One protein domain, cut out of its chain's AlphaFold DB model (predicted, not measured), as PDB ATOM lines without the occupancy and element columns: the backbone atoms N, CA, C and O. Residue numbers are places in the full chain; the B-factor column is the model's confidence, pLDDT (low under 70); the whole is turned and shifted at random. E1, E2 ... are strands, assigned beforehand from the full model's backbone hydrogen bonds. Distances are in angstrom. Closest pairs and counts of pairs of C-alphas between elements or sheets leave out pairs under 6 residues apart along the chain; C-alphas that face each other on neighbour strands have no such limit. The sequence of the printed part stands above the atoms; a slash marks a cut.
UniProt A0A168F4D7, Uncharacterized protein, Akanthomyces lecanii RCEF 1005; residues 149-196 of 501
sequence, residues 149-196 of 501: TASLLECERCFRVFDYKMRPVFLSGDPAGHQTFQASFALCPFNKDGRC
ATOM      1  N   THR A 149      99.518 180.426 250.363       54.00
ATOM      2  CA  THR A 149      99.813 180.873 248.989       54.00
ATOM      3  C   THR A 149     101.233 181.428 248.917       54.00
ATOM      4  O   THR A 149     101.653 182.186 249.790       54.00
ATOM      5  N   ALA A 150     102.003 181.036 247.894       56.62
ATOM      6  CA  ALA A 150     103.362 181.523 247.633       56.62
ATOM      7  C   ALA A 150     103.336 182.976 247.124       56.62
ATOM      8  O   ALA A 150     103.731 183.284 246.003       56.62
ATOM      9  N   SER A 151     102.787 183.862 247.942       71.50
ATOM     10  CA  SER A 151     102.653 185.276 247.664       71.50
ATOM     11  C   SER A 151     103.990 185.953 247.922       71.50
ATOM     12  O   SER A 151     104.608 185.779 248.978       71.50
ATOM     13  N   LEU A 152     104.435 186.708 246.930       81.44
ATOM     14  CA  LEU A 152     105.702 187.410 246.964       81.44
ATOM     15  C   LEU A 152     105.451 188.906 247.144       81.44
ATOM     16  O   LEU A 152     104.465 189.442 246.654       81.44
ATOM     17  N   LEU A 153     106.338 189.579 247.858       79.19
ATOM     18  CA  LEU A 153     106.317 191.018 248.066       79.19
ATOM     19  C   LEU A 153     107.350 191.656 247.140       79.19
ATOM     20  O   LEU A 153     108.520 191.309 247.205       79.19
ATOM     21  N   GLU A 154     106.960 192.592 246.291       82.81
ATOM     22  CA  GLU A 154     107.874 193.337 245.428       82.81
ATOM     23  C   GLU A 154     108.049 194.750 245.981       82.81
ATOM     24  O   GLU A 154     107.081 195.490 246.139       82.81
ATOM     25  N   CYS A 155     109.279 195.149 246.307       78.62
ATOM     26  CA  CYS A 155     109.521 196.507 246.790       78.62
ATOM     27  C   CYS A 155     109.174 197.534 245.707       78.62
ATOM     28  O   CYS A 155     109.768 197.518 244.631       78.62
ATOM     29  N   GLU A 156     108.325 198.505 246.049       69.62
ATOM     30  CA  GLU A 156     107.882 199.574 245.144       69.62
ATOM     31  C   GLU A 156     109.015 200.442 244.567       69.62
ATOM     32  O   GLU A 156     108.803 201.169 243.602       69.62
ATOM     33  N   ARG A 157     110.217 200.397 245.167       69.31
ATOM     34  CA  ARG A 157     111.378 201.191 244.736       69.31
ATOM     35  C   ARG A 157     112.449 200.401 244.005       69.31
ATOM     36  O   ARG A 157     112.908 200.842 242.958       69.31
ATOM     37  N   CYS A 158     112.921 199.300 244.588       73.44
ATOM     38  CA  CYS A 158     114.028 198.534 244.009       73.44
ATOM     39  C   CYS A 158     113.573 197.299 243.230       73.44
ATOM     40  O   CYS A 158     114.441 196.575 242.746       73.44
ATOM     41  N   PHE A 159     112.259 197.044 243.155       80.00
ATOM     42  CA  PHE A 159     111.635 195.914 242.448       80.00
ATOM     43  C   PHE A 159     112.189 194.542 242.849       80.00
ATOM     44  O   PHE A 159     112.006 193.534 242.174       80.00
ATOM     45  N   ARG A 160     112.905 194.480 243.977       82.94
ATOM     46  CA  ARG A 160     113.360 193.215 244.537       82.94
ATOM     47  C   ARG A 160     112.155 192.502 245.107       82.94
ATOM     48  O   ARG A 160     111.320 193.119 245.771       82.94
ATOM     49  N   VAL A 161     112.122 191.207 244.856       84.31
ATOM     50  CA  VAL A 161     111.057 190.329 245.296       84.31
ATOM     51  C   VAL A 161     111.483 189.644 246.590       84.31
ATOM     52  O   VAL A 161     112.631 189.216 246.747       84.31
ATOM     53  N   PHE A 162     110.561 189.566 247.534       84.50
ATOM     54  CA  PHE A 162     110.736 188.992 248.854       84.50
ATOM     55  C   PHE A 162     109.631 187.982 249.126       84.50
ATOM     56  O   PHE A 162     108.542 188.066 248.566       84.50
ATOM     57  N   ASP A 163     109.891 187.034 250.015       84.50
ATOM     58  CA  ASP A 163     108.811 186.264 250.619       84.50
ATOM     59  C   ASP A 163     108.107 187.087 251.716       84.50
ATOM     60  O   ASP A 163     108.551 188.171 252.101       84.50
ATOM     61  N   TYR A 164     107.019 186.556 252.269       76.31
ATOM     62  CA  TYR A 164     106.295 187.174 253.388       76.31
ATOM     63  C   TYR A 164     107.147 187.367 254.661       76.31
ATOM     64  O   TYR A 164     106.759 188.111 255.555       76.31
ATOM     65  N   LYS A 165     108.313 186.707 254.765       77.00
ATOM     66  CA  LYS A 165     109.295 186.902 255.848       77.00
ATOM     67  C   LYS A 165     110.359 187.934 255.479       77.00
ATOM     68  O   LYS A 165     111.379 188.022 256.162       77.00
ATOM     69  N   MET A 166     110.143 188.690 254.404       77.62
ATOM     70  CA  MET A 166     111.066 189.695 253.895       77.62
ATOM     71  C   MET A 166     112.456 189.130 253.566       77.62
ATOM     72  O   MET A 166     113.474 189.815 253.667       77.62
ATOM     73  N   ARG A 167     112.537 187.858 253.165       82.25
ATOM     74  CA  ARG A 167     113.775 187.259 252.655       82.25
ATOM     75  C   ARG A 167     113.805 187.418 251.139       82.25
ATOM     76  O   ARG A 167     112.781 187.176 250.506       82.25
ATOM     77  N   PRO A 168     114.939 187.824 250.544       83.38
ATOM     78  CA  PRO A 168     115.037 187.980 249.099       83.38
ATOM     79  C   PRO A 168     114.748 186.656 248.393       83.38
ATOM     80  O   PRO A 168     115.305 185.619 248.759       83.38
ATOM     81  N   VAL A 169     113.907 186.715 247.367       86.38
ATOM     82  CA  VAL A 169     113.592 185.587 246.494       86.38
ATOM     83  C   VAL A 169     114.189 185.879 245.127       86.38
ATOM     84  O   VAL A 169     113.841 186.862 244.475       86.38
ATOM     85  N   PHE A 170     115.111 185.024 244.695       82.50
ATOM     86  CA  PHE A 170     115.644 185.063 243.339       82.50
ATOM     87  C   PHE A 170     114.744 184.200 242.461       82.50
ATOM     88  O   PHE A 170     114.783 182.974 242.545       82.50
ATOM     89  N   LEU A 171     113.901 184.842 241.656       78.31
ATOM     90  CA  LEU A 171     113.062 184.140 240.694       78.31
ATOM     91  C   LEU A 171     113.928 183.703 239.510       78.31
ATOM     92  O   LEU A 171     114.318 184.509 238.670       78.31
ATOM     93  N   SER A 172     114.259 182.415 239.461       61.19
ATOM     94  CA  SER A 172     114.892 181.785 238.304       61.19
ATOM     95  C   SER A 172     113.816 181.410 237.277       61.19
ATOM     96  O   SER A 172     113.490 180.235 237.125       61.19
ATOM     97  N   GLY A 173     113.191 182.400 236.638       66.31
ATOM     98  CA  GLY A 173     112.143 182.174 235.638       66.31
ATOM     99  C   GLY A 173     111.179 183.347 235.472       66.31
ATOM    100  O   GLY A 173     111.261 184.333 236.204       66.31
ATOM    101  N   ASP A 174     110.274 183.221 234.499       55.22
ATOM    102  CA  ASP A 174     109.242 184.216 234.199       55.22
ATOM    103  C   ASP A 174     108.309 184.406 235.421       55.22
ATOM    104  O   ASP A 174     107.683 183.439 235.873       55.22
ATOM    105  N   PRO A 175     108.227 185.614 236.013       56.62
ATOM    106  CA  PRO A 175     107.454 185.875 237.230       56.62
ATOM    107  C   PRO A 175     105.938 185.685 237.071       56.62
ATOM    108  O   PRO A 175     105.232 185.685 238.078       56.62
ATOM    109  N   ALA A 176     105.433 185.465 235.851       57.12
ATOM    110  CA  ALA A 176     104.008 185.348 235.529       57.12
ATOM    111  C   ALA A 176     103.225 184.294 236.347       57.12
ATOM    112  O   ALA A 176     102.005 184.389 236.455       57.12
ATOM    113  N   GLY A 177     103.902 183.304 236.942       64.56
ATOM    114  CA  GLY A 177     103.273 182.278 237.786       64.56
ATOM    115  C   GLY A 177     103.088 182.649 239.264       64.56
ATOM    116  O   GLY A 177     102.414 181.916 239.984       64.56
ATOM    117  N   HIS A 178     103.685 183.748 239.739       71.06
ATOM    118  CA  HIS A 178     103.642 184.133 241.150       71.06
ATOM    119  C   HIS A 178     102.822 185.405 241.338       71.06
ATOM    120  O   HIS A 178     103.034 186.408 240.662       71.06
ATOM    121  N   GLN A 179     101.909 185.389 242.307       71.56
ATOM    122  CA  GLN A 179     101.200 186.596 242.703       71.56
ATOM    123  C   GLN A 179     102.156 187.490 243.502       71.56
ATOM    124  O   GLN A 179     102.495 187.179 244.649       71.56
ATOM    125  N   THR A 180     102.616 188.577 242.881       70.19
ATOM    126  CA  THR A 180     103.403 189.617 243.545       70.19
ATOM    127  C   THR A 180     102.484 190.711 244.089       70.19
ATOM    128  O   THR A 180     101.515 191.116 243.452       70.19
ATOM    129  N   PHE A 181     102.787 191.185 245.292       71.00
ATOM    130  CA  PHE A 181     102.127 192.308 245.945       71.00
ATOM    131  C   PHE A 181     103.148 193.413 246.156       71.00
ATOM    132  O   PHE A 181     104.259 193.159 246.617       71.00
ATOM    133  N   GLN A 182     102.781 194.647 245.840       70.44
ATOM    134  CA  GLN A 182     103.681 195.777 246.002       70.44
ATOM    135  C   GLN A 182     103.847 196.109 247.494       70.44
ATOM    136  O   GLN A 182     102.878 196.391 248.194       70.44
ATOM    137  N   ALA A 183     105.080 196.061 247.991       66.75
ATOM    138  CA  ALA A 183     105.436 196.385 249.365       66.75
ATOM    139  C   ALA A 183     106.103 197.760 249.442       66.75
ATOM    140  O   ALA A 183     106.933 198.113 248.596       66.75
ATOM    141  N   SER A 184     105.786 198.521 250.494       65.88
ATOM    142  CA  SER A 184     106.391 199.840 250.669       65.88
ATOM    143  C   SER A 184     107.902 199.745 250.876       65.88
ATOM    144  O   SER A 184     108.399 198.871 251.591       65.88
ATOM    145  N   PHE A 185     108.653 200.695 250.312       64.69
ATOM    146  CA  PHE A 185     110.111 200.740 250.447       64.69
ATOM    147  C   PHE A 185     110.570 200.885 251.903       64.69
ATOM    148  O   PHE A 185     111.690 200.490 252.232       64.69
ATOM    149  N   ALA A 186     109.722 201.447 252.773       58.66
ATOM    150  CA  ALA A 186     109.987 201.559 254.205       58.66
ATOM    151  C   ALA A 186     110.206 200.182 254.849       58.66
ATOM    152  O   ALA A 186     110.966 200.058 255.805       58.66
ATOM    153  N   LEU A 187     109.592 199.146 254.274       66.00
ATOM    154  CA  LEU A 187     109.682 197.765 254.725       66.00
ATOM    155  C   LEU A 187     110.752 196.964 253.963       66.00
ATOM    156  O   LEU A 187     110.989 195.802 254.278       66.00
ATOM    157  N   CYS A 188     111.430 197.563 252.978       76.06
ATOM    158  CA  CYS A 188     112.448 196.881 252.186       76.06
ATOM    159  C   CYS A 188     113.687 196.553 253.049       76.06
ATOM    160  O   CYS A 188     114.369 197.465 253.521       76.06
ATOM    161  N   PRO A 189     114.078 195.273 253.187       74.94
ATOM    162  CA  PRO A 189     115.260 194.848 253.952       74.94
ATOM    163  C   PRO A 189     116.576 195.456 253.476       74.94
ATOM    164  O   PRO A 189     117.510 195.615 254.259       74.94
ATOM    165  N   PHE A 190     116.654 195.799 252.190       71.56
ATOM    166  CA  PHE A 190     117.818 196.449 251.588       71.56
ATOM    167  C   PHE A 190     117.798 197.977 251.744       71.56
ATOM    168  O   PHE A 190     118.715 198.653 251.288       71.56
ATOM    169  N   ASN A 191     116.776 198.539 252.395       74.88
ATOM    170  CA  ASN A 191     116.703 199.959 252.727       74.88
ATOM    171  C   ASN A 191     117.371 200.306 254.072       74.88
ATOM    172  O   ASN A 191     117.352 201.468 254.465       74.88
ATOM    173  N   LYS A 192     117.999 199.339 254.764       59.12
ATOM    174  CA  LYS A 192     118.703 199.570 256.044       59.12
ATOM    175  C   LYS A 192     119.791 200.647 255.964       59.12
ATOM    176  O   LYS A 192     119.953 201.405 256.911       59.12
ATOM    177  N   ASP A 193     120.450 200.761 254.814       57.03
ATOM    178  CA  ASP A 193     121.495 201.765 254.571       57.03
ATOM    179  C   ASP A 193     120.989 202.936 253.704       57.03
ATOM    180  O   ASP A 193     121.783 203.675 253.131       57.03
ATOM    181  N   GLY A 194     119.674 203.044 253.465       57.00
ATOM    182  CA  GLY A 194     119.107 203.975 252.479       57.00
ATOM    183  C   GLY A 194     119.415 203.619 251.013       57.00
ATOM    184  O   GLY A 194     118.950 204.284 250.089       57.00
ATOM    185  N   ARG A 195     120.149 202.533 250.747       57.41
ATOM    186  CA  ARG A 195     120.600 202.147 249.395       57.41
ATOM    187  C   ARG A 195     119.521 201.553 248.494       57.41
ATOM    188  O   ARG A 195     119.744 201.365 247.301       57.41
ATOM    189  N   CYS A 196     118.302 201.358 249.002       64.88
ATOM    190  CA  CYS A 196     117.139 201.074 248.154       64.88
ATOM    191  C   CYS A 196     116.919 202.181 247.094       64.88
ATOM    192  O   CYS A 196     116.324 201.932 246.049       64.88
TER     193      CYS A 196
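AT A GLANCE: This is residues 149 to 196 of the 501 residues of an uncharacterized protein of Akanthomyces lecanii RCEF 1005 (UniProt A0A168F4D7). This domain has little regular structure: two short strands, E1 and E2, lie side by side as a small parallel ribbon, and a long loop, residues 156 to 179, leads from one to the other, with residues 161 to 162 paired with E1. The printed part has 48 residues, with no named helix and two named strands, E1 then E2; the class is all strand, with 8 residues in named elements. It is compact, with a radius of gyration of the C-alphas of 10.4 A, yet elongated, spanning 31 by 18 by 15 A.

HOW THE PARTS SIT: Look first at E1, residues 152 to 155, whose residues 153 to 154 pair antiparallel with residues 161 to 162. E2, residues 180 to 183, is its parallel neighbour, at 40 degrees; N 154 and O 181 are within hydrogen-bond range, at 2.8 A.

IN THESE COORDINATES: Find C-alpha 152 at (105.702, 187.410, 246.964); E1 runs 9.9 A from there. E2, 9.2 A long, ends at C-alpha 183, (105.436, 196.385, 249.365).

THE WHOLE: The C-alphas farthest apart, of Gly 177 and Asp 193, are 31.5 A apart. The printed part has no cut, and E1 to E2 is a long link. Mean pLDDT of the printed part is 71.0; 20 residues are under 70, among them 172 to 177.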